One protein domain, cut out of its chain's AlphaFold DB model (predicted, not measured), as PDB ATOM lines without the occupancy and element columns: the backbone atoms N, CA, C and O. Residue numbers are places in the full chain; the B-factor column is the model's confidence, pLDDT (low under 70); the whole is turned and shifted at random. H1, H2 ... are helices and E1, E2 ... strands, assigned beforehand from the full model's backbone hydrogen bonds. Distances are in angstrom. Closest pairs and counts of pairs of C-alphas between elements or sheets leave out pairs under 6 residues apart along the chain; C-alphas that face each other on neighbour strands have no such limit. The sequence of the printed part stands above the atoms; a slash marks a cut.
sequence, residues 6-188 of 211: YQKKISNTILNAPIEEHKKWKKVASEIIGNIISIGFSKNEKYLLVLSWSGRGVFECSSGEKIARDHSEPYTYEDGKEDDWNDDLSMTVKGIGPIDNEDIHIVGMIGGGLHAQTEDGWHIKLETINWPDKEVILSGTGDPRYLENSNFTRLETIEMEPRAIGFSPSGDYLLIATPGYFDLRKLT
ATOM      1  N   TYR A   6     309.346 250.033 189.154       83.44
ATOM      2  CA  TYR A   6     308.111 249.633 188.482       83.44
ATOM      3  C   TYR A   6     307.664 250.659 187.431       83.44
ATOM      4  O   TYR A   6     307.385 250.302 186.287       83.44
ATOM      5  N   GLN A   7     307.675 251.946 187.783       83.69
ATOM      6  CA  GLN A   7     307.373 253.048 186.870       83.69
ATOM      7  C   GLN A   7     308.360 253.075 185.703       83.69
ATOM      8  O   GLN A   7     307.935 253.185 184.558       83.69
ATOM      9  N   LYS A   8     309.664 252.896 185.963       87.50
ATOM     10  CA  LYS A   8     310.678 252.812 184.896       87.50
ATOM     11  C   LYS A   8     310.416 251.641 183.956       87.50
ATOM     12  O   LYS A   8     310.519 251.810 182.744       87.50
ATOM     13  N   LYS A   9     310.065 250.469 184.499       86.38
ATOM     14  CA  LYS A   9     309.728 249.284 183.702       86.38
ATOM     15  C   LYS A   9     308.550 249.575 182.769       86.38
ATOM     16  O   LYS A   9     308.700 249.383 181.570       86.38
ATOM     17  N   ILE A  10     307.437 250.099 183.290       84.81
ATOM     18  CA  ILE A  10     306.253 250.443 182.481       84.81
ATOM     19  C   ILE A  10     306.590 251.491 181.420       84.81
ATOM     20  O   ILE A  10     306.270 251.297 180.250       84.81
ATOM     21  N   SER A  11     307.262 252.578 181.806       88.38
ATOM     22  CA  SER A  11     307.645 253.640 180.875       88.38
ATOM     23  C   SER A  11     308.512 253.108 179.738       88.38
ATOM     24  O   SER A  11     308.227 253.380 178.577       88.38
ATOM     25  N   ASN A  12     309.515 252.284 180.049       89.00
ATOM     26  CA  ASN A  12     310.351 251.650 179.034       89.00
ATOM     27  C   ASN A  12     309.552 250.683 178.155       89.00
ATOM     28  O   ASN A  12     309.799 250.624 176.955       89.00
ATOM     29  N   THR A  13     308.602 249.929 178.710       87.88
ATOM     30  CA  THR A  13     307.737 249.042 177.920       87.88
ATOM     31  C   THR A  13     306.899 249.832 176.914       87.88
ATOM     32  O   THR A  13     306.855 249.451 175.748       87.88
ATOM     33  N   ILE A  14     306.287 250.943 177.331       88.81
ATOM     34  CA  ILE A  14     305.469 251.788 176.449       88.81
ATOM     35  C   ILE A  14     306.336 252.466 175.383       88.81
ATOM     36  O   ILE A  14     306.016 252.389 174.200       88.81
ATOM     37  N   LEU A  15     307.452 253.089 175.775       90.94
ATOM     38  CA  LEU A  15     308.305 253.847 174.852       90.94
ATOM     39  C   LEU A  15     309.009 252.963 173.812       90.94
ATOM     40  O   LEU A  15     309.270 253.424 172.702       90.94
ATOM     41  N   ASN A  16     309.301 251.702 174.149       90.88
ATOM     42  CA  ASN A  16     309.891 250.742 173.211       90.88
ATOM     43  C   ASN A  16     308.852 250.029 172.330       90.88
ATOM     44  O   ASN A  16     309.241 249.354 171.377       90.88
ATOM     45  N   ALA A  17     307.553 250.148 172.628       90.38
ATOM     46  CA  ALA A  17     306.516 249.625 171.751       90.38
ATOM     47  C   ALA A  17     306.448 250.466 170.459       90.38
ATOM     48  O   ALA A  17     306.529 251.702 170.525       90.38
ATOM     49  N   PRO A  18     306.298 249.825 169.285       94.00
ATOM     50  CA  PRO A  18     306.136 250.548 168.035       94.00
ATOM     51  C   PRO A  18     304.822 251.334 168.038       94.00
ATOM     52  O   PRO A  18     303.829 250.908 168.627       94.00
ATOM     53  N   ILE A  19     304.824 252.472 167.347       94.81
ATOM     54  CA  ILE A  19     303.592 253.179 167.001       94.81
ATOM     55  C   ILE A  19     302.961 252.442 165.823       94.81
ATOM     56  O   ILE A  19     303.583 252.330 164.763       94.81
ATOM     57  N   GLU A  20     301.747 251.928 165.997       94.56
ATOM     58  CA  GLU A  20     301.076 251.140 164.964       94.56
ATOM     59  C   GLU A  20     299.546 251.258 165.009       94.56
ATOM     60  O   GLU A  20     298.936 251.693 165.990       94.56
ATOM     61  N   GLU A  21     298.896 250.861 163.916       92.56
ATOM     62  CA  GLU A  21     297.443 250.743 163.889       92.56
ATOM     63  C   GLU A  21     296.977 249.468 164.591       92.56
ATOM     64  O   GLU A  21     297.449 248.365 164.309       92.56
ATOM     65  N   HIS A  22     295.970 249.597 165.454       93.06
ATOM     66  CA  HIS A  22     295.357 248.431 166.070       93.06
ATOM     67  C   HIS A  22     294.504 247.657 165.047       93.06
ATOM     68  O   HIS A  22     293.679 248.220 164.327       93.06
ATOM     69  N   LYS A  23     294.635 246.325 165.023       90.75
ATOM     70  CA  LYS A  23     293.980 245.455 164.024       90.75
ATOM     71  C   LYS A  23     292.461 245.632 163.947       90.75
ATOM     72  O   LYS A  23     291.930 245.614 162.840       90.75
ATOM     73  N   LYS A  24     291.801 245.823 165.093       92.75
ATOM     74  CA  LYS A  24     290.342 246.003 165.196       92.75
ATOM     75  C   LYS A  24     289.847 247.440 165.003       92.75
ATOM     76  O   LYS A  24     288.669 247.611 164.711       92.75
ATOM     77  N   TRP A  25     290.719 248.443 165.129       95.12
ATOM     78  CA  TRP A  25     290.352 249.862 165.068       95.12
ATOM     79  C   TRP A  25     290.910 250.487 163.797       95.12
ATOM     80  O   TRP A  25     292.074 250.890 163.743       95.12
ATOM     81  N   LYS A  26     290.082 250.533 162.755       95.75
ATOM     82  CA  LYS A  26     290.496 250.966 161.420       95.75
ATOM     83  C   LYS A  26     290.319 252.458 161.257       95.75
ATOM     84  O   LYS A  26     289.245 252.980 161.531       95.75
ATOM     85  N   LYS A  27     291.364 253.134 160.786       95.75
ATOM     86  CA  LYS A  27     291.298 254.549 160.431       95.75
ATOM     87  C   LYS A  27     290.293 254.741 159.291       95.75
ATOM     88  O   LYS A  27     290.415 254.096 158.254       95.75
ATOM     89  N   VAL A  28     289.297 255.594 159.516       96.62
ATOM     90  CA  VAL A  28     288.279 255.978 158.522       96.62
ATOM     91  C   VAL A  28     288.483 257.409 158.035       96.62
ATOM     92  O   VAL A  28     288.156 257.704 156.894       96.62
ATOM     93  N   ALA A  29     289.080 258.277 158.859       96.75
ATOM     94  CA  ALA A  29     289.428 259.641 158.477       96.75
ATOM     95  C   ALA A  29     290.718 260.100 159.165       96.75
ATOM     96  O   ALA A  29     291.005 259.692 160.294       96.75
ATOM     97  N   SER A  30     291.463 260.968 158.483       96.56
ATOM     98  CA  SER A  30     292.579 261.738 159.036       96.56
ATOM     99  C   SER A  30     292.619 263.071 158.309       96.56
ATOM    100  O   SER A  30     292.951 263.130 157.125       96.56
ATOM    101  N   GLU A  31     292.196 264.125 158.991       97.62
ATOM    102  CA  GLU A  31     291.931 265.419 158.371       97.62
ATOM    103  C   GLU A  31     292.748 266.504 159.054       97.62
ATOM    104  O   GLU A  31     292.645 266.705 160.265       97.62
ATOM    105  N   ILE A  32     293.528 267.241 158.261       97.00
ATOM    106  CA  ILE A  32     294.254 268.421 158.729       97.00
ATOM    107  C   ILE A  32     293.271 269.591 158.770       97.00
ATOM    108  O   ILE A  32     292.733 270.009 157.742       97.00
ATOM    109  N   ILE A  33     293.051 270.140 159.961       94.62
ATOM    110  CA  ILE A  33     292.145 271.263 160.195       94.62
ATOM    111  C   ILE A  33     292.888 272.316 161.001       94.62
ATOM    112  O   ILE A  33     293.385 272.056 162.092       94.62
ATOM    113  N   GLY A  34     292.947 273.530 160.457       89.62
ATOM    114  CA  GLY A  34     293.613 274.645 161.115       89.62
ATOM    115  C   GLY A  34     292.898 275.049 162.404       89.62
ATOM    116  O   GLY A  34     291.793 275.583 162.355       89.62
ATOM    117  N   ASN A  35     293.568 274.845 163.537       94.31
ATOM    118  CA  ASN A  35     293.147 275.253 164.875       94.31
ATOM    119  C   ASN A  35     291.739 274.763 165.252       94.31
ATOM    120  O   ASN A  35     290.812 275.556 165.434       94.31
ATOM    121  N   ILE A  36     291.590 273.447 165.412       97.81
ATOM    122  CA  ILE A  36     290.412 272.856 166.060       97.81
ATOM    123  C   ILE A  36     290.282 273.435 167.476       97.81
ATOM    124  O   ILE A  36     291.248 273.483 168.249       97.81
ATOM    125  N   ILE A  37     289.072 273.874 167.806       97.25
ATOM    126  CA  ILE A  37     288.678 274.378 169.123       97.25
ATOM    127  C   ILE A  37     288.025 273.245 169.904       97.25
ATOM    128  O   ILE A  37     288.458 272.930 171.013       97.25
ATOM    129  N   SER A  38     287.018 272.613 169.306       97.69
ATOM    130  CA  SER A  38     286.225 271.561 169.929       97.69
ATOM    131  C   SER A  38     285.583 270.649 168.883       97.69
ATOM    132  O   SER A  38     285.587 270.934 167.682       97.69
ATOM    133  N   ILE A  39     285.097 269.497 169.331       98.38
ATOM    134  CA  ILE A  39     284.599 268.425 168.472       98.38
ATOM    135  C   ILE A  39     283.523 267.621 169.202       98.38
ATOM    136  O   ILE A  39     283.585 267.483 170.425       98.38
ATOM    137  N   GLY A  40     282.540 267.098 168.474       98.25
ATOM    138  CA  GLY A  40     281.421 266.371 169.071       98.25
ATOM    139  C   GLY A  40     280.707 265.446 168.093       98.25
ATOM    140  O   GLY A  40     280.643 265.717 166.893       98.25
ATOM    141  N   PHE A  41     280.170 264.343 168.610       98.62
ATOM    142  CA  PHE A  41     279.333 263.427 167.839       98.62
ATOM    143  C   PHE A  41     277.880 263.907 167.851       98.62
ATOM    144  O   PHE A  41     277.360 264.334 168.879       98.62
ATOM    145  N   SER A  42     277.216 263.791 166.703       98.50
ATOM    146  CA  SER A  42     275.753 263.877 166.603       98.50
ATOM    147  C   SER A  42     275.058 262.833 167.465       98.50
ATOM    148  O   SER A  42     275.649 261.817 167.837       98.50
ATOM    149  N   LYS A  43     273.776 263.053 167.755       97.12
ATOM    150  CA  LYS A  43     273.003 262.194 168.661       97.12
ATOM    151  C   LYS A  43     272.935 260.731 168.211       97.12
ATOM    152  O   LYS A  43     272.834 259.840 169.047       97.12
ATOM    153  N   ASN A  44     272.946 260.489 166.901       96.69
ATOM    154  CA  ASN A  44     272.969 259.146 166.311       96.69
ATOM    155  C   ASN A  44     274.380 258.686 165.911       96.69
ATOM    156  O   ASN A  44     274.508 257.654 165.257       96.69
ATOM    157  N   GLU A  45     275.401 259.487 166.229       97.38
ATOM    158  CA  GLU A  45     276.827 259.246 165.979       97.38
ATOM    159  C   GLU A  45     277.201 259.029 164.507       97.38
ATOM    160  O   GLU A  45     278.346 258.706 164.186       97.38
ATOM    161  N   LYS A  46     276.267 259.269 163.583       98.00
ATOM    162  CA  LYS A  46     276.516 259.185 162.144       98.00
ATOM    163  C   LYS A  46     277.428 260.315 161.676       98.00
ATOM    164  O   LYS A  46     278.152 260.158 160.693       98.00
ATOM    165  N   TYR A  47     277.378 261.444 162.373       98.69
ATOM    166  CA  TYR A  47     278.102 262.656 162.032       98.69
ATOM    167  C   TYR A  47     278.994 263.143 163.171       98.69
ATOM    168  O   TYR A  47     278.625 263.046 164.345       98.69
ATOM    169  N   LEU A  48     280.135 263.712 162.792       98.75
ATOM    170  CA  LEU A  48     281.109 264.369 163.654       98.75
ATOM    171  C   LEU A  48     281.136 265.858 163.300       98.75
ATOM    172  O   LEU A  48     281.467 266.221 162.167       98.75
ATOM    173  N   LEU A  49     280.780 266.714 164.253       98.69
ATOM    174  CA  LEU A  49     280.916 268.159 164.126       98.69
ATOM    175  C   LEU A  49     282.288 268.582 164.639       98.69
ATOM    176  O   LEU A  49     282.664 268.252 165.762       98.69
ATOM    177  N   VAL A  50     283.009 269.356 163.835       98.56
ATOM    178  CA  VAL A  50     284.289 269.970 164.191       98.56
ATOM    179  C   VAL A  50     284.122 271.481 164.213       98.56
ATOM    180  O   VAL A  50     283.805 272.080 163.183       98.56
ATOM    181  N   LEU A  51     284.378 272.100 165.363       98.12
ATOM    182  CA  LEU A  51     284.501 273.546 165.498       98.12
ATOM    183  C   LEU A  51     285.978 273.941 165.419       98.12
ATOM    184  O   LEU A  51     286.825 273.438 166.159       98.12
ATOM    185  N   SER A  52     286.291 274.876 164.531       97.44
ATOM    186  CA  SER A  52     287.608 275.497 164.392       97.44
ATOM    187  C   SER A  52     287.479 277.016 164.433       97.44
ATOM    188  O   SER A  52     286.385 277.555 164.276       97.44
ATOM    189  N   TRP A  53     288.604 277.719 164.530       95.31
ATOM    190  CA  TRP A  53     288.624 279.183 164.391       95.31
ATOM    191  C   TRP A  53     288.147 279.681 163.025       95.31
ATOM    192  O   TRP A  53     287.779 280.835 162.895       95.31
ATOM    193  N   SER A  54     288.118 278.809 162.017       94.62
ATOM    194  CA  SER A  54     287.565 279.125 160.697       94.62
ATOM    195  C   SER A  54     286.100 278.694 160.544       94.62
ATOM    196  O   SER A  54     285.622 278.516 159.425       94.62
ATOM    197  N   GLY A  55     285.406 278.407 161.646       95.81
ATOM    198  CA  GLY A  55     284.014 277.959 161.676       95.81
ATOM    199  C   GLY A  55     283.839 276.451 161.825       95.81
ATOM    200  O   GLY A  55     284.738 275.745 162.296       95.81
ATOM    201  N   ARG A  56     282.676 275.948 161.405       97.50
ATOM    202  CA  ARG A  56     282.215 274.570 161.643       97.50
ATOM    203  C   ARG A  56     282.306 273.693 160.400       97.50
ATOM    204  O   ARG A  56     282.060 274.154 159.284       97.50
ATOM    205  N   GLY A  57     282.614 272.416 160.583       98.31
ATOM    206  CA  GLY A  57     282.523 271.383 159.553       98.31
ATOM    207  C   GLY A  57     281.822 270.140 160.087       98.31
ATOM    208  O   GLY A  57     281.954 269.823 161.264       98.31
ATOM    209  N   VAL A  58     281.092 269.435 159.225       98.75
ATOM    210  CA  VAL A  58     280.455 268.153 159.563       98.75
ATOM    211  C   VAL A  58     281.027 267.067 158.672       98.75
ATOM    212  O   VAL A  58     281.125 267.248 157.456       98.75
ATOM    213  N   PHE A  59     281.387 265.949 159.290       98.75
ATOM    214  CA  PHE A  59     281.942 264.770 158.640       98.75
ATOM    215  C   PHE A  59     281.032 263.569 158.875       98.75
ATOM    216  O   PHE A  59     280.504 263.406 159.974       98.75
ATOM    217  N   GLU A  60     280.843 262.720 157.871       98.50
ATOM    218  CA  GLU A  60     280.170 261.434 158.053       98.50
ATOM    219  C   GLU A  60     281.147 260.415 158.652       98.50
ATOM    220  O   GLU A  60     282.175 260.093 158.059       98.50
ATOM    221  N   CYS A  61     280.827 259.873 159.827       98.19
ATOM    222  CA  CYS A  61     281.742 259.033 160.598       98.19
ATOM    223  C   CYS A  61     282.110 257.724 159.881       98.19
ATOM    224  O   CYS A  61     283.209 257.209 160.061       98.19
ATOM    225  N   SER A  62     281.204 257.142 159.087       96.44
ATOM    226  CA  SER A  62     281.462 255.875 158.386       96.44
ATOM    227  C   SER A  62     282.451 255.995 157.231       96.44
ATOM    228  O   SER A  62     283.175 255.038 156.969       96.44
ATOM    229  N   SER A  63     282.445 257.127 156.529       96.00
ATOM    230  CA  SER A  63     283.235 257.356 155.314       96.00
ATOM    231  C   SER A  63     284.409 258.308 155.538       96.00
ATOM    232  O   SER A  63     285.354 258.288 154.757       96.00
ATOM    233  N   GLY A  64     284.346 259.138 156.580       96.50
ATOM    234  CA  GLY A  64     285.277 260.238 156.807       96.50
ATOM    235  C   GLY A  64     285.030 261.457 155.917       96.50
ATOM    236  O   GLY A  64     285.769 262.433 156.016       96.50
ATOM    237  N   GLU A  65     284.010 261.435 155.055       98.06
ATOM    238  CA  GLU A  65     283.757 262.510 154.099       98.06
ATOM    239  C   GLU A  65     283.229 263.769 154.797       98.06
ATOM    240  O   GLU A  65     282.329 263.707 155.637       98.06
ATOM    241  N   LYS A  66     283.758 264.937 154.417       98.19
ATOM    242  CA  LYS A  66     283.232 266.243 154.829       98.19
ATOM    243  C   LYS A  66     281.977 266.572 154.027       98.19
ATOM    244  O   LYS A  66     282.061 266.831 152.831       98.19
ATOM    245  N   ILE A  67     280.831 266.627 154.694       98.12
ATOM    246  CA  ILE A  67     279.512 266.755 154.051       98.12
ATOM    247  C   ILE A  67     278.876 268.138 154.208       98.12
ATOM    248  O   ILE A  67     277.960 268.481 153.464       98.12
ATOM    249  N   ALA A  68     279.334 268.941 155.171       98.44
ATOM    250  CA  ALA A  68     278.883 270.318 155.340       98.44
ATOM    251  C   ALA A  68     280.008 271.205 155.873       98.44
ATOM    252  O   ALA A  68     280.891 270.752 156.611       98.44
ATOM    253  N   ARG A  69     279.969 272.484 155.497       97.94
ATOM    254  CA  ARG A  69     280.958 273.484 155.889       97.94
ATOM    255  C   ARG A  69     280.299 274.848 156.037       97.94
ATOM    256  O   ARG A  69     279.644 275.312 155.111       97.94
ATOM    257  N   ASP A  70     280.540 275.482 157.174       96.88
ATOM    258  CA  ASP A  70     280.168 276.864 157.452       96.88
ATOM    259  C   ASP A  70     281.409 277.650 157.884       96.88
ATOM    260  O   ASP A  70     282.118 277.233 158.797       96.88
ATOM    261  N   HIS A  71     281.675 278.765 157.205       95.19
ATOM    262  CA  HIS A  71     282.852 279.608 157.401       95.19
ATOM    263  C   HIS A  71     282.655 280.723 158.434       95.19
ATOM    264  O   HIS A  71     283.607 281.463 158.672       95.19
ATOM    265  N   SER A  72     281.473 280.853 159.044       92.75
ATOM    266  CA  SER A  72     281.265 281.782 160.157       92.75
ATOM    267  C   SER A  72     282.242 281.481 161.294       92.75
ATOM    268  O   SER A  72     282.277 280.365 161.813       92.75
ATOM    269  N   GLU A  73     283.058 282.468 161.655       92.25
ATOM    270  CA  GLU A  73     284.096 282.333 162.677       92.25
ATOM    271  C   GLU A  73     283.483 282.452 164.084       92.25
ATOM    272  O   GLU A  73     282.692 283.372 164.325       92.25
ATOM    273  N   PRO A  74     283.826 281.550 165.024       91.38
ATOM    274  CA  PRO A  74     283.359 281.646 166.405       91.38
ATOM    275  C   PRO A  74     283.976 282.857 167.109       91.38
ATOM    276  O   PRO A  74     285.075 283.293 166.756       91.38
ATOM    277  N   TYR A  75     283.309 283.359 168.149       87.50
ATOM    278  CA  TYR A  75     283.787 284.472 168.980       87.50
ATOM    279  C   TYR A  75     284.001 285.786 168.212       87.50
ATOM    280  O   TYR A  75     284.745 286.667 168.658       87.50
ATOM    281  N   THR A  76     283.361 285.929 167.050       79.12
ATOM    282  CA  THR A  76     283.329 287.193 166.316       79.12
ATOM    283  C   THR A  76     282.185 288.062 166.818       79.12
ATOM    284  O   THR A  76     281.091 287.589 167.105       79.12
ATOM    285  N   TYR A  77     282.462 289.359 166.940       68.94
ATOM    286  CA  TYR A  77     281.481 290.366 167.332       68.94
ATOM    287  C   TYR A  77     281.097 291.180 166.096       68.94
ATOM    288  O   TYR A  77     281.522 292.328 165.944       68.94
ATOM    289  N   GLU A  78     280.333 290.590 165.181       61.59
ATOM    290  CA  GLU A  78     279.715 291.369 164.104       61.59
ATOM    291  C   GLU A  78     278.490 292.106 164.660       61.59
ATOM    292  O   GLU A  78     277.664 291.541 165.378       61.59
ATOM    293  N   ASP A  79     278.405 293.415 164.403       65.06
ATOM    294  CA  ASP A  79     277.301 294.278 164.851       65.06
ATOM    295  C   ASP A  79     276.992 294.230 166.367       65.06
ATOM    296  O   ASP A  79     275.879 294.535 166.807       65.06
ATOM    297  N   GLY A  80     277.990 293.885 167.189       58.38
ATOM    298  CA  GLY A  80     277.872 293.839 168.648       58.38
ATOM    299  C   GLY A  80     277.114 292.625 169.192       58.38
ATOM    300  O   GLY A  80     276.646 292.679 170.331       58.38
ATOM    301  N   LYS A  81     276.981 291.550 168.407       58.34
ATOM    302  CA  LYS A  81     276.438 290.266 168.863       58.34
ATOM    303  C   LYS A  81     277.513 289.190 168.801       58.34
ATOM    304  O   LYS A  81     278.213 289.088 167.802       58.34
ATOM    305  N   GLU A  82     277.625 288.421 169.879       69.50
ATOM    306  CA  GLU A  82     278.317 287.131 169.850       69.50
ATOM    307  C   GLU A  82     277.569 286.177 168.914       69.50
ATOM    308  O   GLU A  82     276.380 286.369 168.625       69.50
ATOM    309  N   ASP A  83     278.273 285.162 168.429       80.38
ATOM    310  CA  ASP A  83     277.661 284.131 167.616       80.38
ATOM    311  C   ASP A  83     276.566 283.384 168.407       80.38
ATOM    312  O   ASP A  83     276.697 283.107 169.595       80.38
ATOM    313  N   ASP A  84     275.428 283.109 167.766       88.00
ATOM    314  CA  ASP A  84     274.234 282.537 168.416       88.00
ATOM    315  C   ASP A  84     274.170 281.003 168.322       88.00
ATOM    316  O   ASP A  84     273.115 280.379 168.536       88.00
ATOM    317  N   TRP A  85     275.296 280.402 167.940       93.44
ATOM    318  CA  TRP A  85     275.409 278.998 167.593       93.44
ATOM    319  C   TRP A  85     276.505 278.251 168.352       93.44
ATOM    320  O   TRP A  85     276.455 277.021 168.340       93.44
ATOM    321  N   ASN A  86     277.453 278.927 169.005       92.81
ATOM    322  CA  ASN A  86     278.378 278.338 169.972       92.81
ATOM    323  C   ASN A  86     277.997 278.780 171.391       92.81
ATOM    324  O   ASN A  86     278.003 279.966 171.705       92.81
ATOM    325  N   ASP A  87     277.698 277.825 172.266       93.38
ATOM    326  CA  ASP A  87     277.430 278.082 173.681       93.38
ATOM    327  C   ASP A  87     278.481 277.379 174.546       93.38
ATOM    328  O   ASP A  87     278.388 276.185 174.858       93.38
ATOM    329  N   ASP A  88     279.488 278.150 174.961       91.19
ATOM    330  CA  ASP A  88     280.589 277.673 175.799       91.19
ATOM    331  C   ASP A  88     280.118 277.196 177.185       91.19
ATOM    332  O   ASP A  88     280.746 276.315 177.776       91.19
ATOM    333  N   LEU A  89     279.022 277.749 177.724       91.19
ATOM    334  CA  LEU A  89     278.541 277.405 179.068       91.19
ATOM    335  C   LEU A  89     277.863 276.038 179.091       91.19
ATOM    336  O   LEU A  89     278.070 275.266 180.029       91.19
ATOM    337  N   SER A  90     277.050 275.738 178.078       93.56
ATOM    338  CA  SER A  90     276.447 274.410 177.925       93.56
ATOM    339  C   SER A  90     277.369 273.414 177.215       93.56
ATOM    340  O   SER A  90     277.056 272.221 177.179       93.56
ATOM    341  N   MET A  91     278.512 273.882 176.696       96.00
ATOM    342  CA  MET A  91     279.423 273.127 175.832       96.00
ATOM    343  C   MET A  91     278.661 272.508 174.659       96.00
ATOM    344  O   MET A  91     278.753 271.301 174.403       96.00
ATOM    345  N   THR A  92     277.870 273.333 173.971       97.12
ATOM    346  CA  THR A  92     277.123 272.916 172.785       97.12
ATOM    347  C   THR A  92     277.387 273.814 171.589       97.12
ATOM    348  O   THR A  92     277.652 275.006 171.717       97.12
ATOM    349  N   VAL A  93     277.319 273.218 170.402       97.50
ATOM    350  CA  VAL A  93     277.400 273.922 169.124       97.50
ATOM    351  C   VAL A  93     276.228 273.493 168.262       97.50
ATOM    352  O   VAL A  93     276.034 272.295 168.044       97.50
ATOM    353  N   LYS A  94     275.479 274.453 167.717       98.00
ATOM    354  CA  LYS A  94     274.422 274.153 166.746       98.00
ATOM    355  C   LYS A  94     275.024 273.460 165.537       98.00
ATOM    356  O   LYS A  94     276.009 273.938 164.956       98.00
ATOM    357  N   GLY A  95     274.416 272.352 165.149       98.19
ATOM    358  CA  GLY A  95     274.800 271.632 163.955       98.19
ATOM    359  C   GLY A  95     274.543 272.432 162.680       98.19
ATOM    360  O   GLY A  95     273.935 273.502 162.671       98.19
ATOM    361  N   ILE A  96     275.050 271.896 161.574       98.62
ATOM    362  CA  ILE A  96     274.860 272.430 160.224       98.62
ATOM    363  C   ILE A  96     274.584 271.270 159.264       98.62
ATOM    364  O   ILE A  96     274.896 270.113 159.560       98.62
ATOM    365  N   GLY A  97     274.047 271.572 158.082       98.00
ATOM    366  CA  GLY A  97     273.762 270.553 157.072       98.00
ATOM    367  C   GLY A  97     272.795 269.486 157.609       98.00
ATOM    368  O   GLY A  97     271.715 269.847 158.059       98.00
ATOM    369  N   PRO A  98     273.137 268.185 157.586       98.06
ATOM    370  CA  PRO A  98     272.209 267.113 157.971       98.06
ATOM    371  C   PRO A  98     271.902 267.019 159.474       98.06
ATOM    372  O   PRO A  98     271.102 266.168 159.858       98.06
ATOM    373  N   ILE A  99     272.546 267.841 160.306       98.38
ATOM    374  CA  ILE A  99     272.344 267.911 161.762       98.38
ATOM    375  C   ILE A  99     271.998 269.338 162.216       98.38
ATOM    376  O   ILE A  99     272.245 269.702 163.358       98.38
ATOM    377  N   ASP A 100     271.468 270.176 161.321       97.94
ATOM    378  CA  ASP A 100     271.135 271.587 161.590       97.94
ATOM    379  C   ASP A 100     270.079 271.808 162.688       97.94
ATOM    380  O   ASP A 100     269.929 272.913 163.210       97.94
ATOM    381  N   ASN A 101     269.368 270.751 163.061       97.00
ATOM    382  CA  ASN A 101     268.360 270.723 164.109       97.00
ATOM    383  C   ASN A 101     268.878 270.185 165.457       97.00
ATOM    384  O   ASN A 101     268.072 269.993 166.370       97.00
ATOM    385  N   GLU A 102     270.178 269.904 165.582       97.88
ATOM    386  CA  GLU A 102     270.802 269.375 166.797       97.88
ATOM    387  C   GLU A 102     271.719 270.412 167.462       97.88
ATOM    388  O   GLU A 102     272.532 271.057 166.799       97.88
ATOM    389  N   ASP A 103     271.644 270.509 168.791       97.94
ATOM    390  CA  ASP A 103     272.697 271.110 169.612       97.94
ATOM    391  C   ASP A 103     273.697 270.007 169.977       97.94
ATOM    392  O   ASP A 103     273.372 269.054 170.692       97.94
ATOM    393  N   ILE A 104     274.909 270.098 169.438       98.25
ATOM    394  CA  ILE A 104     275.931 269.059 169.562       98.25
ATOM    395  C   ILE A 104     276.760 269.316 170.808       98.25
ATOM    396  O   ILE A 104     277.424 270.346 170.894       98.25
ATOM    397  N   HIS A 105     276.785 268.362 171.741       97.69
ATOM    398  CA  HIS A 105     277.730 268.407 172.853       97.69
ATOM    399  C   HIS A 105     279.161 268.270 172.340       97.69
ATOM    400  O   HIS A 105     279.501 267.312 171.642       97.69
ATOM    401  N   ILE A 106     279.994 269.232 172.712       97.50
ATOM    402  CA  ILE A 106     281.376 269.331 172.262       97.50
ATOM    403  C   ILE A 106     282.353 269.129 173.415       97.50
ATOM    404  O   ILE A 106     282.077 269.439 174.574       97.50
ATOM    405  N   VAL A 107     283.534 268.634 173.070       97.75
ATOM    406  CA  VAL A 107     284.692 268.552 173.961       97.75
ATOM    407  C   VAL A 107     285.873 269.245 173.294       97.75
ATOM    408  O   VAL A 107     285.962 269.272 172.062       97.75
ATOM    409  N   GLY A 108     286.775 269.844 174.063       96.38
ATOM    410  CA  GLY A 108     287.853 270.624 173.468       96.38
ATOM    411  C   GLY A 108     288.531 271.598 174.408       96.38
ATOM    412  O   GLY A 108     288.725 271.350 175.593       96.38
ATOM    413  N   MET A 109     288.881 272.747 173.838       95.25
ATOM    414  CA  MET A 109     289.577 273.847 174.501       95.25
ATOM    415  C   MET A 109     288.882 274.332 175.782       95.25
ATOM    416  O   MET A 109     289.568 274.711 176.726       95.25
ATOM    417  N   ILE A 110     287.547 274.314 175.807       91.56
ATOM    418  CA  ILE A 110     286.728 274.793 176.931       91.56
ATOM    419  C   ILE A 110     286.424 273.705 177.976       91.56
ATOM    420  O   ILE A 110     285.832 274.000 179.009       91.56
ATOM    421  N   GLY A 111     286.854 272.460 177.738       92.75
ATOM    422  CA  GLY A 111     286.659 271.331 178.646       92.75
ATOM    423  C   GLY A 111     285.876 270.172 178.029       92.75
ATOM    424  O   GLY A 111     285.838 269.993 176.811       92.75
ATOM    425  N   GLY A 112     285.283 269.357 178.902       92.00
ATOM    426  CA  GLY A 112     284.611 268.112 178.533       92.00
ATOM    427  C   GLY A 112     285.573 266.933 178.354       92.00
ATOM    428  O   GLY A 112     286.770 267.019 178.627       92.00
ATOM    429  N   GLY A 113     285.028 265.801 177.919       94.12
ATOM    430  CA  GLY A 113     285.793 264.597 177.620       94.12
ATOM    431  C   GLY A 113     284.928 263.560 176.915       94.12
ATOM    432  O   GLY A 113     283.732 263.459 177.182       94.12
ATOM    433  N   LEU A 114     285.535 262.815 175.995       97.38
ATOM    434  CA  LEU A 114     284.909 261.633 175.411       97.38
ATOM    435  C   LEU A 114     284.996 260.450 176.378       97.38
ATOM    436  O   LEU A 114     285.712 260.489 177.382       97.38
ATOM    437  N   HIS A 115     284.284 259.371 176.057       96.75
ATOM    438  CA  HIS A 115     284.355 258.151 176.848       96.75
ATOM    439  C   HIS A 115     285.781 257.591 176.815       96.75
ATOM    440  O   HIS A 115     286.335 257.319 175.755       96.75
ATOM    441  N   ALA A 116     286.391 257.399 177.985       95.19
ATOM    442  CA  ALA A 116     287.713 256.776 178.083       95.19
ATOM    443  C   ALA A 116     287.651 255.241 177.978       95.19
ATOM    444  O   ALA A 116     288.689 254.578 177.903       95.19
ATOM    445  N   GLN A 117     286.440 254.677 178.041       93.50
ATOM    446  CA  GLN A 117     286.183 253.244 178.047       93.50
ATOM    447  C   GLN A 117     284.918 252.926 177.254       93.50
ATOM    448  O   GLN A 117     283.999 253.743 177.215       93.50
ATOM    449  N   THR A 118     284.877 251.739 176.665       92.44
ATOM    450  CA  THR A 118     283.694 251.176 175.996       92.44
ATOM    451  C   THR A 118     283.076 250.079 176.857       92.44
ATOM    452  O   THR A 118     283.731 249.544 177.757       92.44
ATOM    453  N   GLU A 119     281.818 249.733 176.588       89.62
ATOM    454  CA  GLU A 119     281.120 248.662 177.309       89.62
ATOM    455  C   GLU A 119     281.775 247.286 177.095       89.62
ATOM    456  O   GLU A 119     281.815 246.474 178.016       89.62
ATOM    457  N   ASP A 120     282.379 247.048 175.924       85.94
ATOM    458  CA  ASP A 120     283.089 245.810 175.586       85.94
ATOM    459  C   ASP A 120     284.572 245.804 176.019       85.94
ATOM    460  O   ASP A 120     285.336 244.912 175.649       85.94
ATOM    461  N   GLY A 121     284.977 246.751 176.873       87.38
ATOM    462  CA  GLY A 121     286.229 246.679 177.634       87.38
ATOM    463  C   GLY A 121     287.444 247.350 176.994       87.38
ATOM    464  O   GLY A 121     288.549 247.235 177.532       87.38
ATOM    465  N   TRP A 122     287.281 248.090 175.891       91.38
ATOM    466  CA  TRP A 122     288.360 248.950 175.395       91.38
ATOM    467  C   TRP A 122     288.613 250.112 176.339       91.38
ATOM    468  O   TRP A 122     287.680 250.753 176.810       91.38
ATOM    469  N   HIS A 123     289.887 250.441 176.524       92.62
ATOM    470  CA  HIS A 123     290.353 251.621 177.236       92.62
ATOM    471  C   HIS A 123     291.305 252.416 176.350       92.62
ATOM    472  O   HIS A 123     292.192 251.846 175.710       92.62
ATOM    473  N   ILE A 124     291.160 253.736 176.370       94.19
ATOM    474  CA  ILE A 124     292.083 254.684 175.746       94.19
ATOM    475  C   ILE A 124     292.701 255.563 176.824       94.19
ATOM    476  O   ILE A 124     292.039 255.979 177.779       94.19
ATOM    477  N   LYS A 125     293.999 255.817 176.695       92.56
ATOM    478  CA  LYS A 125     294.764 256.599 177.661       92.56
ATOM    479  C   LYS A 125     295.726 257.534 176.981       92.56
ATOM    480  O   LYS A 125     296.250 257.234 175.914       92.56
ATOM    481  N   LEU A 126     295.985 258.629 177.678       93.25
ATOM    482  CA  LEU A 126     297.012 259.591 177.349       93.25
ATOM    483  C   LEU A 126     298.015 259.613 178.501       93.25
ATOM    484  O   LEU A 126     297.669 260.026 179.606       93.25
ATOM    485  N   GLU A 127     299.227 259.127 178.263       91.12
ATOM    486  CA  GLU A 127     300.267 259.029 179.292       91.12
ATOM    487  C   GLU A 127     301.437 259.956 178.947       91.12
ATOM    488  O   GLU A 127     302.074 259.825 177.901       91.12
ATOM    489  N   THR A 128     301.751 260.891 179.843       91.44
ATOM    490  CA  THR A 128     302.882 261.818 179.681       91.44
ATOM    491  C   THR A 128     304.132 261.202 180.297       91.44
ATOM    492  O   THR A 128     304.410 261.387 181.483       91.44
ATOM    493  N   ILE A 129     304.873 260.428 179.502       87.94
ATOM    494  CA  ILE A 129     306.066 259.711 179.978       87.94
ATOM    495  C   ILE A 129     307.321 260.572 179.824       87.94
ATOM    496  O   ILE A 129     308.089 260.712 180.775       87.94
ATOM    497  N   ASN A 130     307.523 261.151 178.641       87.75
ATOM    498  CA  ASN A 130     308.693 261.958 178.321       87.75
ATOM    499  C   ASN A 130     308.249 263.377 177.966       87.75
ATOM    500  O   ASN A 130     308.215 263.747 176.800       87.75
ATOM    501  N   TRP A 131     307.850 264.143 178.990       86.81
ATOM    502  CA  TRP A 131     307.322 265.498 178.811       86.81
ATOM    503  C   TRP A 131     308.189 266.311 177.822       86.81
ATOM    504  O   TRP A 131     309.414 266.331 177.990       86.81
ATOM    505  N   PRO A 132     307.590 267.009 176.838       90.75
ATOM    506  CA  PRO A 132     306.158 267.303 176.689       90.75
ATOM    507  C   PRO A 132     305.325 266.220 175.984       90.75
ATOM    508  O   PRO A 132     304.103 266.370 175.905       90.75
ATOM    509  N   ASP A 133     305.958 265.146 175.518       93.50
ATOM    510  CA  ASP A 133     305.327 264.129 174.683       93.50
ATOM    511  C   ASP A 133     304.290 263.317 175.463       93.50
ATOM    512  O   ASP A 133     304.508 262.901 176.612       93.50
ATOM    513  N   LYS A 134     303.152 263.070 174.813       94.44
ATOM    514  CA  LYS A 134     302.047 262.283 175.355       94.44
ATOM    515  C   LYS A 134     301.784 261.067 174.482       94.44
ATOM    516  O   LYS A 134     301.534 261.194 173.287       94.44
ATOM    517  N   GLU A 135     301.795 259.890 175.086       95.25
ATOM    518  CA  GLU A 135     301.568 258.625 174.391       95.25
ATOM    519  C   GLU A 135     300.087 258.253 174.418       95.25
ATOM    520  O   GLU A 135     299.489 258.148 175.493       95.25
ATOM    521  N   VAL A 136     299.504 258.026 173.240       95.88
ATOM    522  CA  VAL A 136     298.131 257.537 173.092       95.88
ATOM    523  C   VAL A 136     298.141 256.014 173.100       95.88
ATOM    524  O   VAL A 136     298.680 255.374 172.195       95.88
ATOM    525  N   ILE A 137     297.533 255.422 174.123       94.19
ATOM    526  CA  ILE A 137     297.586 253.982 174.389       94.19
ATOM    527  C   ILE A 137     296.179 253.404 174.357       94.19
ATOM    528  O   ILE A 137     295.316 253.822 175.128       94.19
ATOM    529  N   LEU A 138     295.975 252.404 173.504       94.12
ATOM    530  CA  LEU A 138     294.736 251.644 173.389       94.12
ATOM    531  C   LEU A 138     294.927 250.225 173.929       94.12
ATOM    532  O   LEU A 138     295.892 249.553 173.568       94.12
ATOM    533  N   SER A 139     293.994 249.739 174.741       89.75
ATOM    534  CA  SER A 139     294.013 248.376 175.299       89.75
ATOM    535  C   SER A 139     292.614 247.763 175.298       89.75
ATOM    536  O   SER A 139     291.663 248.458 175.639       89.75
ATOM    537  N   GLY A 140     292.487 246.485 174.921       79.19
ATOM    538  CA  GLY A 140     291.187 245.810 174.752       79.19
ATOM    539  C   GLY A 140     290.673 245.012 175.953       79.19
ATOM    540  O   GLY A 140     289.486 244.732 176.016       79.19
ATOM    541  N   THR A 141     291.539 244.640 176.902       64.88
ATOM    542  CA  THR A 141     291.131 243.960 178.144       64.88
ATOM    543  C   THR A 141     292.020 244.407 179.300       64.88
ATOM    544  O   THR A 141     293.162 243.956 179.428       64.88
ATOM    545  N   GLY A 142     291.486 245.285 180.150       56.28
ATOM    546  CA  GLY A 142     292.147 245.755 181.362       56.28
ATOM    547  C   GLY A 142     293.244 246.800 181.140       56.28
ATOM    548  O   GLY A 142     293.703 247.072 180.032       56.28
ATOM    549  N   ASP A 143     293.649 247.424 182.243       60.69
ATOM    550  CA  ASP A 143     294.655 248.483 182.263       60.69
ATOM    551  C   ASP A 143     296.069 247.891 182.152       60.69
ATOM    552  O   ASP A 143     296.457 247.074 182.999       60.69
ATOM    553  N   PRO A 144     296.895 248.347 181.192       58.72
ATOM    554  CA  PRO A 144     298.231 247.811 181.027       58.72
ATOM    555  C   PRO A 144     299.158 248.008 182.225       58.72
ATOM    556  O   PRO A 144     300.144 247.284 182.361       58.72
ATOM    557  N   ARG A 145     298.826 248.944 183.119       62.06
ATOM    558  CA  ARG A 145     299.558 249.229 184.357       62.06
ATOM    559  C   ARG A 145     299.287 248.220 185.474       62.06
ATOM    560  O   ARG A 145     300.000 248.273 186.473       62.06
ATOM    561  N   TYR A 146     298.280 247.355 185.343       59.38
ATOM    562  CA  TYR A 146     297.887 246.389 186.382       59.38
ATOM    563  C   TYR A 146     297.983 244.923 185.939       59.38
ATOM    564  O   TYR A 146     297.773 244.037 186.762       59.38
ATOM    565  N   LEU A 147     298.322 244.651 184.676       54.97
ATOM    566  CA  LEU A 147     298.413 243.293 184.139       54.97
ATOM    567  C   LEU A 147     299.836 243.006 183.647       54.97
ATOM    568  O   LEU A 147     300.339 243.670 182.737       54.97
ATOM    569  N   GLU A 148     300.486 241.995 184.227       52.84
ATOM    570  CA  GLU A 148     301.682 241.410 183.617       52.84
ATOM    571  C   GLU A 148     301.286 240.826 182.248       52.84
ATOM    572  O   GLU A 148     300.352 240.031 182.165       52.84
ATOM    573  N   ASN A 149     301.981 241.222 181.173       55.06
ATOM    574  CA  ASN A 149     301.664 240.883 179.770       55.06
ATOM    575  C   ASN A 149     300.435 241.591 179.176       55.06
ATOM    576  O   ASN A 149     299.717 241.022 178.354       55.06
ATOM    577  N   SER A 150     300.186 242.836 179.570       62.91
ATOM    578  CA  SER A 150     299.111 243.620 178.976       62.91
ATOM    579  C   SER A 150     299.267 243.826 177.465       62.91
ATOM    580  O   SER A 150     300.283 244.321 176.976       62.91
ATOM    581  N   ASN A 151     298.218 243.465 176.723       77.88
ATOM    582  CA  ASN A 151     298.109 243.745 175.297       77.88
ATOM    583  C   ASN A 151     297.636 245.189 175.116       77.88
ATOM    584  O   ASN A 151     296.450 245.492 175.274       77.88
ATOM    585  N   PHE A 152     298.570 246.079 174.794       88.38
ATOM    586  CA  PHE A 152     298.268 247.445 174.386       88.38
ATOM    587  C   PHE A 152     298.846 247.728 173.003       88.38
ATOM    588  O   PHE A 152     299.819 247.107 172.573       88.38
ATOM    589  N   THR A 153     298.265 248.712 172.333       92.50
ATOM    590  CA  THR A 153     298.819 249.324 171.132       92.50
ATOM    591  C   THR A 153     299.084 250.789 171.418       92.50
ATOM    592  O   THR A 153     298.199 251.520 171.870       92.50
ATOM    593  N   ARG A 154     300.311 251.222 171.142       93.62
ATOM    594  CA  ARG A 154     300.673 252.636 171.111       93.62
ATOM    595  C   ARG A 154     300.231 253.188 169.757       93.62
ATOM    596  O   ARG A 154     300.756 252.786 168.725       93.62
ATOM    597  N   LEU A 155     299.212 254.041 169.757       95.81
ATOM    598  CA  LEU A 155     298.584 254.524 168.525       95.81
ATOM    599  C   LEU A 155     299.320 255.705 167.912       95.81
ATOM    600  O   LEU A 155     299.355 255.818 166.688       95.81
ATOM    601  N   GLU A 156     299.838 256.594 168.759       95.31
ATOM    602  CA  GLU A 156     300.446 257.860 168.362       95.31
ATOM    603  C   GLU A 156     301.163 258.515 169.549       95.31
ATOM    604  O   GLU A 156     300.828 258.251 170.708       95.31
ATOM    605  N   THR A 157     302.110 259.403 169.247       95.75
ATOM    606  CA  THR A 157     302.696 260.354 170.193       95.75
ATOM    607  C   THR A 157     302.241 261.762 169.827       95.75
ATOM    608  O   THR A 157     302.406 262.187 168.686       95.75
ATOM    609  N   ILE A 158     301.670 262.484 170.788       94.81
ATOM    610  CA  ILE A 158     301.162 263.847 170.614       94.81
ATOM    611  C   ILE A 158     302.061 264.815 171.387       94.81
ATOM    612  O   ILE A 158     302.244 264.680 172.595       94.81
ATOM    613  N   GLU A 159     302.569 265.833 170.696       91.12
ATOM    614  CA  GLU A 159     303.499 266.835 171.253       91.12
ATOM    615  C   GLU A 159     302.788 268.065 171.861       91.12
ATOM    616  O   GLU A 159     303.416 268.989 172.373       91.12
ATOM    617  N   MET A 160     301.455 268.107 171.799       88.94
ATOM    618  CA  MET A 160     300.628 269.229 172.255       88.94
ATOM    619  C   MET A 160     299.449 268.771 173.119       88.94
ATOM    620  O   MET A 160     299.294 267.590 173.429       88.94
ATOM    621  N   GLU A 161     298.637 269.714 173.594       90.12
ATOM    622  CA  GLU A 161     297.408 269.364 174.305       90.12
ATOM    623  C   GLU A 161     296.337 268.922 173.299       90.12
ATOM    624  O   GLU A 161     296.019 269.692 172.385       90.12
ATOM    625  N   PRO A 162     295.794 267.698 173.414       94.38
ATOM    626  CA  PRO A 162     294.725 267.266 172.529       94.38
ATOM    627  C   PRO A 162     293.440 268.058 172.795       94.38
ATOM    628  O   PRO A 162     293.187 268.538 173.898       94.38
ATOM    629  N   ARG A 163     292.597 268.174 171.769       96.19
ATOM    630  CA  ARG A 163     291.216 268.661 171.892       96.19
ATOM    631  C   ARG A 163     290.275 267.556 172.344       96.19
ATOM    632  O   ARG A 163     289.377 267.805 173.132       96.19
ATOM    633  N   ALA A 164     290.493 266.338 171.873       97.19
ATOM    634  CA  ALA A 164     289.687 265.198 172.273       97.19
ATOM    635  C   ALA A 164     290.487 263.918 172.114       97.19
ATOM    636  O   ALA A 164     291.166 263.736 171.106       97.19
ATOM    637  N   ILE A 165     290.377 263.019 173.082       97.94
ATOM    638  CA  ILE A 165     290.803 261.630 172.932       97.94
ATOM    639  C   ILE A 165     289.744 260.778 173.607       97.94
ATOM    640  O   ILE A 165     289.469 260.970 174.792       97.94
ATOM    641  N   GLY A 166     289.146 259.856 172.866       97.94
ATOM    642  CA  GLY A 166     288.203 258.911 173.441       97.94
ATOM    643  C   GLY A 166     287.236 258.313 172.442       97.94
ATOM    644  O   GLY A 166     287.352 258.516 171.233       97.94
ATOM    645  N   PHE A 167     286.290 257.560 172.974       98.19
ATOM    646  CA  PHE A 167     285.288 256.850 172.207       98.19
ATOM    647  C   PHE A 167     284.001 257.663 172.052       98.19
ATOM    648  O   PHE A 167     283.672 258.506 172.897       98.19
ATOM    649  N   SER A 168     283.263 257.384 170.979       97.88
ATOM    650  CA  SER A 168     281.857 257.772 170.877       97.88
ATOM    651  C   SER A 168     281.033 257.098 171.989       97.88
ATOM    652  O   SER A 168     281.458 256.060 172.503       97.88
ATOM    653  N   PRO A 169     279.880 257.662 172.385       95.88
ATOM    654  CA  PRO A 169     278.960 257.039 173.344       95.88
ATOM    655  C   PRO A 169     278.670 255.539 173.136       95.88
ATOM    656  O   PRO A 169     278.624 254.804 174.118       95.88
ATOM    657  N   SER A 170     278.510 255.068 171.897       95.50
ATOM    658  CA  SER A 170     278.332 253.639 171.565       95.50
ATOM    659  C   SER A 170     279.598 252.796 171.684       95.50
ATOM    660  O   SER A 170     279.518 251.576 171.793       95.50
ATOM    661  N   GLY A 171     280.774 253.419 171.636       96.00
ATOM    662  CA  GLY A 171     282.043 252.715 171.492       96.00
ATOM    663  C   GLY A 171     282.381 252.290 170.059       96.00
ATOM    664  O   GLY A 171     283.403 251.641 169.863       96.00
ATOM    665  N   ASP A 172     281.598 252.675 169.051       96.81
ATOM    666  CA  ASP A 172     281.862 252.309 167.649       96.81
ATOM    667  C   ASP A 172     283.042 253.079 167.042       96.81
ATOM    668  O   ASP A 172     283.701 252.607 166.105       96.81
ATOM    669  N   TYR A 173     283.303 254.281 167.558       98.25
ATOM    670  CA  TYR A 173     284.318 255.187 167.041       98.25
ATOM    671  C   TYR A 173     285.325 255.579 168.114       98.25
ATOM    672  O   TYR A 173     284.964 255.835 169.255       98.25
ATOM    673  N   LEU A 174     286.591 255.681 167.718       98.12
ATOM    674  CA  LEU A 174     287.690 256.236 168.501       98.12
ATOM    675  C   LEU A 174     288.188 257.496 167.800       98.12
ATOM    676  O   LEU A 174     288.557 257.455 166.624       98.12
ATOM    677  N   LEU A 175     288.223 258.597 168.537       98.50
ATOM    678  CA  LEU A 175     288.667 259.898 168.068       98.50
ATOM    679  C   LEU A 175     289.957 260.309 168.779       98.50
ATOM    680  O   LEU A 175     290.057 260.222 170.004       98.50
ATOM    681  N   ILE A 176     290.912 260.808 168.001       97.94
ATOM    682  CA  ILE A 176     292.084 261.546 168.475       97.94
ATOM    683  C   ILE A 176     292.062 262.886 167.750       97.94
ATOM    684  O   ILE A 176     292.122 262.923 166.530       97.94
ATOM    685  N   ALA A 177     291.958 263.991 168.475       97.81
ATOM    686  CA  ALA A 177     291.933 265.329 167.906       97.81
ATOM    687  C   ALA A 177     292.952 266.219 168.605       97.81
ATOM    688  O   ALA A 177     293.020 266.274 169.834       97.81
ATOM    689  N   THR A 178     293.706 266.965 167.813       96.88
ATOM    690  CA  THR A 178     294.639 268.006 168.246       96.88
ATOM    691  C   THR A 178     294.195 269.343 167.656       96.88
ATOM    692  O   THR A 178     293.295 269.383 166.818       96.88
ATOM    693  N   PRO A 179     294.814 270.468 168.036       96.62
ATOM    694  CA  PRO A 179     294.610 271.724 167.327       96.62
ATOM    695  C   PRO A 179     294.828 271.654 165.804       96.62
ATOM    696  O   PRO A 179     294.266 272.486 165.105       96.62
ATOM    697  N   GLY A 180     295.634 270.725 165.276       96.44
ATOM    698  CA  GLY A 180     295.995 270.697 163.850       96.44
ATOM    699  C   GLY A 180     295.286 269.639 163.003       96.44
ATOM    700  O   GLY A 180     295.293 269.743 161.776       96.44
ATOM    701  N   TYR A 181     294.714 268.607 163.620       96.88
ATOM    702  CA  TYR A 181     294.080 267.503 162.901       96.88
ATOM    703  C   TYR A 181     293.133 266.712 163.798       96.88
ATOM    704  O   TYR A 181     293.192 266.811 165.026       96.88
ATOM    705  N   PHE A 182     292.315 265.866 163.179       97.88
ATOM    706  CA  PHE A 182     291.719 264.732 163.869       97.88
ATOM    707  C   PHE A 182     291.922 263.433 163.091       97.88
ATOM    708  O   PHE A 182     291.938 263.422 161.861       97.88
ATOM    709  N   ASP A 183     292.020 262.347 163.843       97.75
ATOM    710  CA  ASP A 183     292.026 260.966 163.401       97.75
ATOM    711  C   ASP A 183     290.769 260.284 163.944       97.75
ATOM    712  O   ASP A 183     290.561 260.209 165.159       97.75
ATOM    713  N   LEU A 184     289.936 259.767 163.041       98.50
ATOM    714  CA  LEU A 184     288.751 258.984 163.380       98.50
ATOM    715  C   LEU A 184     288.989 257.527 162.997       98.50
ATOM    716  O   LEU A 184     289.385 257.213 161.868       98.50
ATOM    717  N   ARG A 185     288.729 256.622 163.936       98.06
ATOM    718  CA  ARG A 185     288.848 255.178 163.745       98.06
ATOM    719  C   ARG A 185     287.526 254.508 164.078       98.06
ATOM    720  O   ARG A 185     286.849 254.929 165.005       98.06
ATOM    721  N   LYS A 186     287.185 253.458 163.342       97.38
ATOM    722  CA  LYS A 186     285.982 252.654 163.550       97.38
ATOM    723  C   LYS A 186     286.350 251.260 164.047       97.38
ATOM    724  O   LYS A 186     287.290 250.643 163.528       97.38
ATOM    725  N   LEU A 187     285.606 250.766 165.028       95.25
ATOM    726  CA  LEU A 187     285.688 249.384 165.473       95.25
ATOM    727  C   LEU A 187     285.120 248.456 164.387       95.25
ATOM    728  O   LEU A 187     284.056 248.691 163.820       95.25
ATOM    729  N   THR A 188     285.869 247.412 164.047       91.38
ATOM    730  CA  THR A 188     285.477 246.446 163.001       91.38
ATOM    731  C   THR A 188     284.505 245.385 163.497       91.38
ATOM    732  O   THR A 188     283.681 244.908 162.721       91.38
TER     733      THR A 188
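AT A GLANCE: This is residues 6 to 188 of the 211 residues of an uncharacterized protein of hydrothermal vent metagenome (UniProt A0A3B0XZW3). Three antiparallel sheets stand face to face in a row, like slabs, with E1 E13 E12 E11 in the middle. Helix H1 covers the far face of the sheet E8 E9 E10 at one end, and the small hairpin E6 and E7 sits by E2 and E3 at the other. The printed part has 183 residues, 86 of them in named elements: H1, then E1 to E13 in order, mostly strand. It is compact, with a radius of gyration of the C-alphas of 17.2 A, yet elongated, spanning 60 by 33 by 25 A.

IN THESE COORDINATES: Find C-alpha 6 at (308.111, 249.633, 188.482); from there H1 runs to residue 16, 15.4 A. Next comes E1, residues 25 to 32, 20.0 A long, which bends by 55 degrees at residue 28. E2 begins with C-alpha 36 at (290.412, 272.856, 166.060) and ends at residue 41; E3 is 47 to 52, E4 55 to 60, E5 66 to 70. Then read E6, 92 to 94, and E7, 103 to 105. E8 is 123 to 130, 21.1 A, E9 133 to 139, 19.4 A, and E10 152 to 158. E11 is 164 to 167, E12 173 to 177, and E13, 181 to 187, ends with C-alpha 187 at (285.688, 249.384, 165.473).

HOW THE PARTS SIT: Begin with E1 E13 E12 E11, where N 184 and O 29 are 2.9 A apart, N 183 and O 176 2.7 A, and N 175 and O 166 2.8 A, within hydrogen-bond range. It belongs to a stack of sheets, three face to face in turn. Its facing part is 10.1 A from that of E2 E3 E4 E5, centre to centre, and 11.1 A from that of E8 E9 E10. E2 to E5, E8 to E10 and E11 to E13 are meanders, each strand the antiparallel neighbour of the one before; look at N 49 and O 40, 2.8 A, and N 135 and O 127, 2.8 A. The closest C-alphas of E8 and E11 are those of Ile 124 and Gly 166, 6.2 A. H1 is on one face of E8 E9 E10, two layers, a helix on one face of a sheet; Ser 11 and Ile 129 have the closest C-alphas of H1 and E8, 6.3 A. In H1 every O i to N i+4 pair is within hydrogen-bond range. In the hairpin E6 and E7, N 104 and O 93 are 2.8 A apart; the closest C-alphas of E7 and E2 are those of His 105 and Gly 40, 5.7 A.

THE WHOLE: The C-alphas farthest apart, those of Asp 79 and Glu 148, are 61.2 A apart. The printed part has no cut. Look for long links from E5 to E6, E7 to E8 and E9 to E10. The mean pLDDT of the printed part is 91.4; residues 77 to 82 and 141 to 150 are under 70.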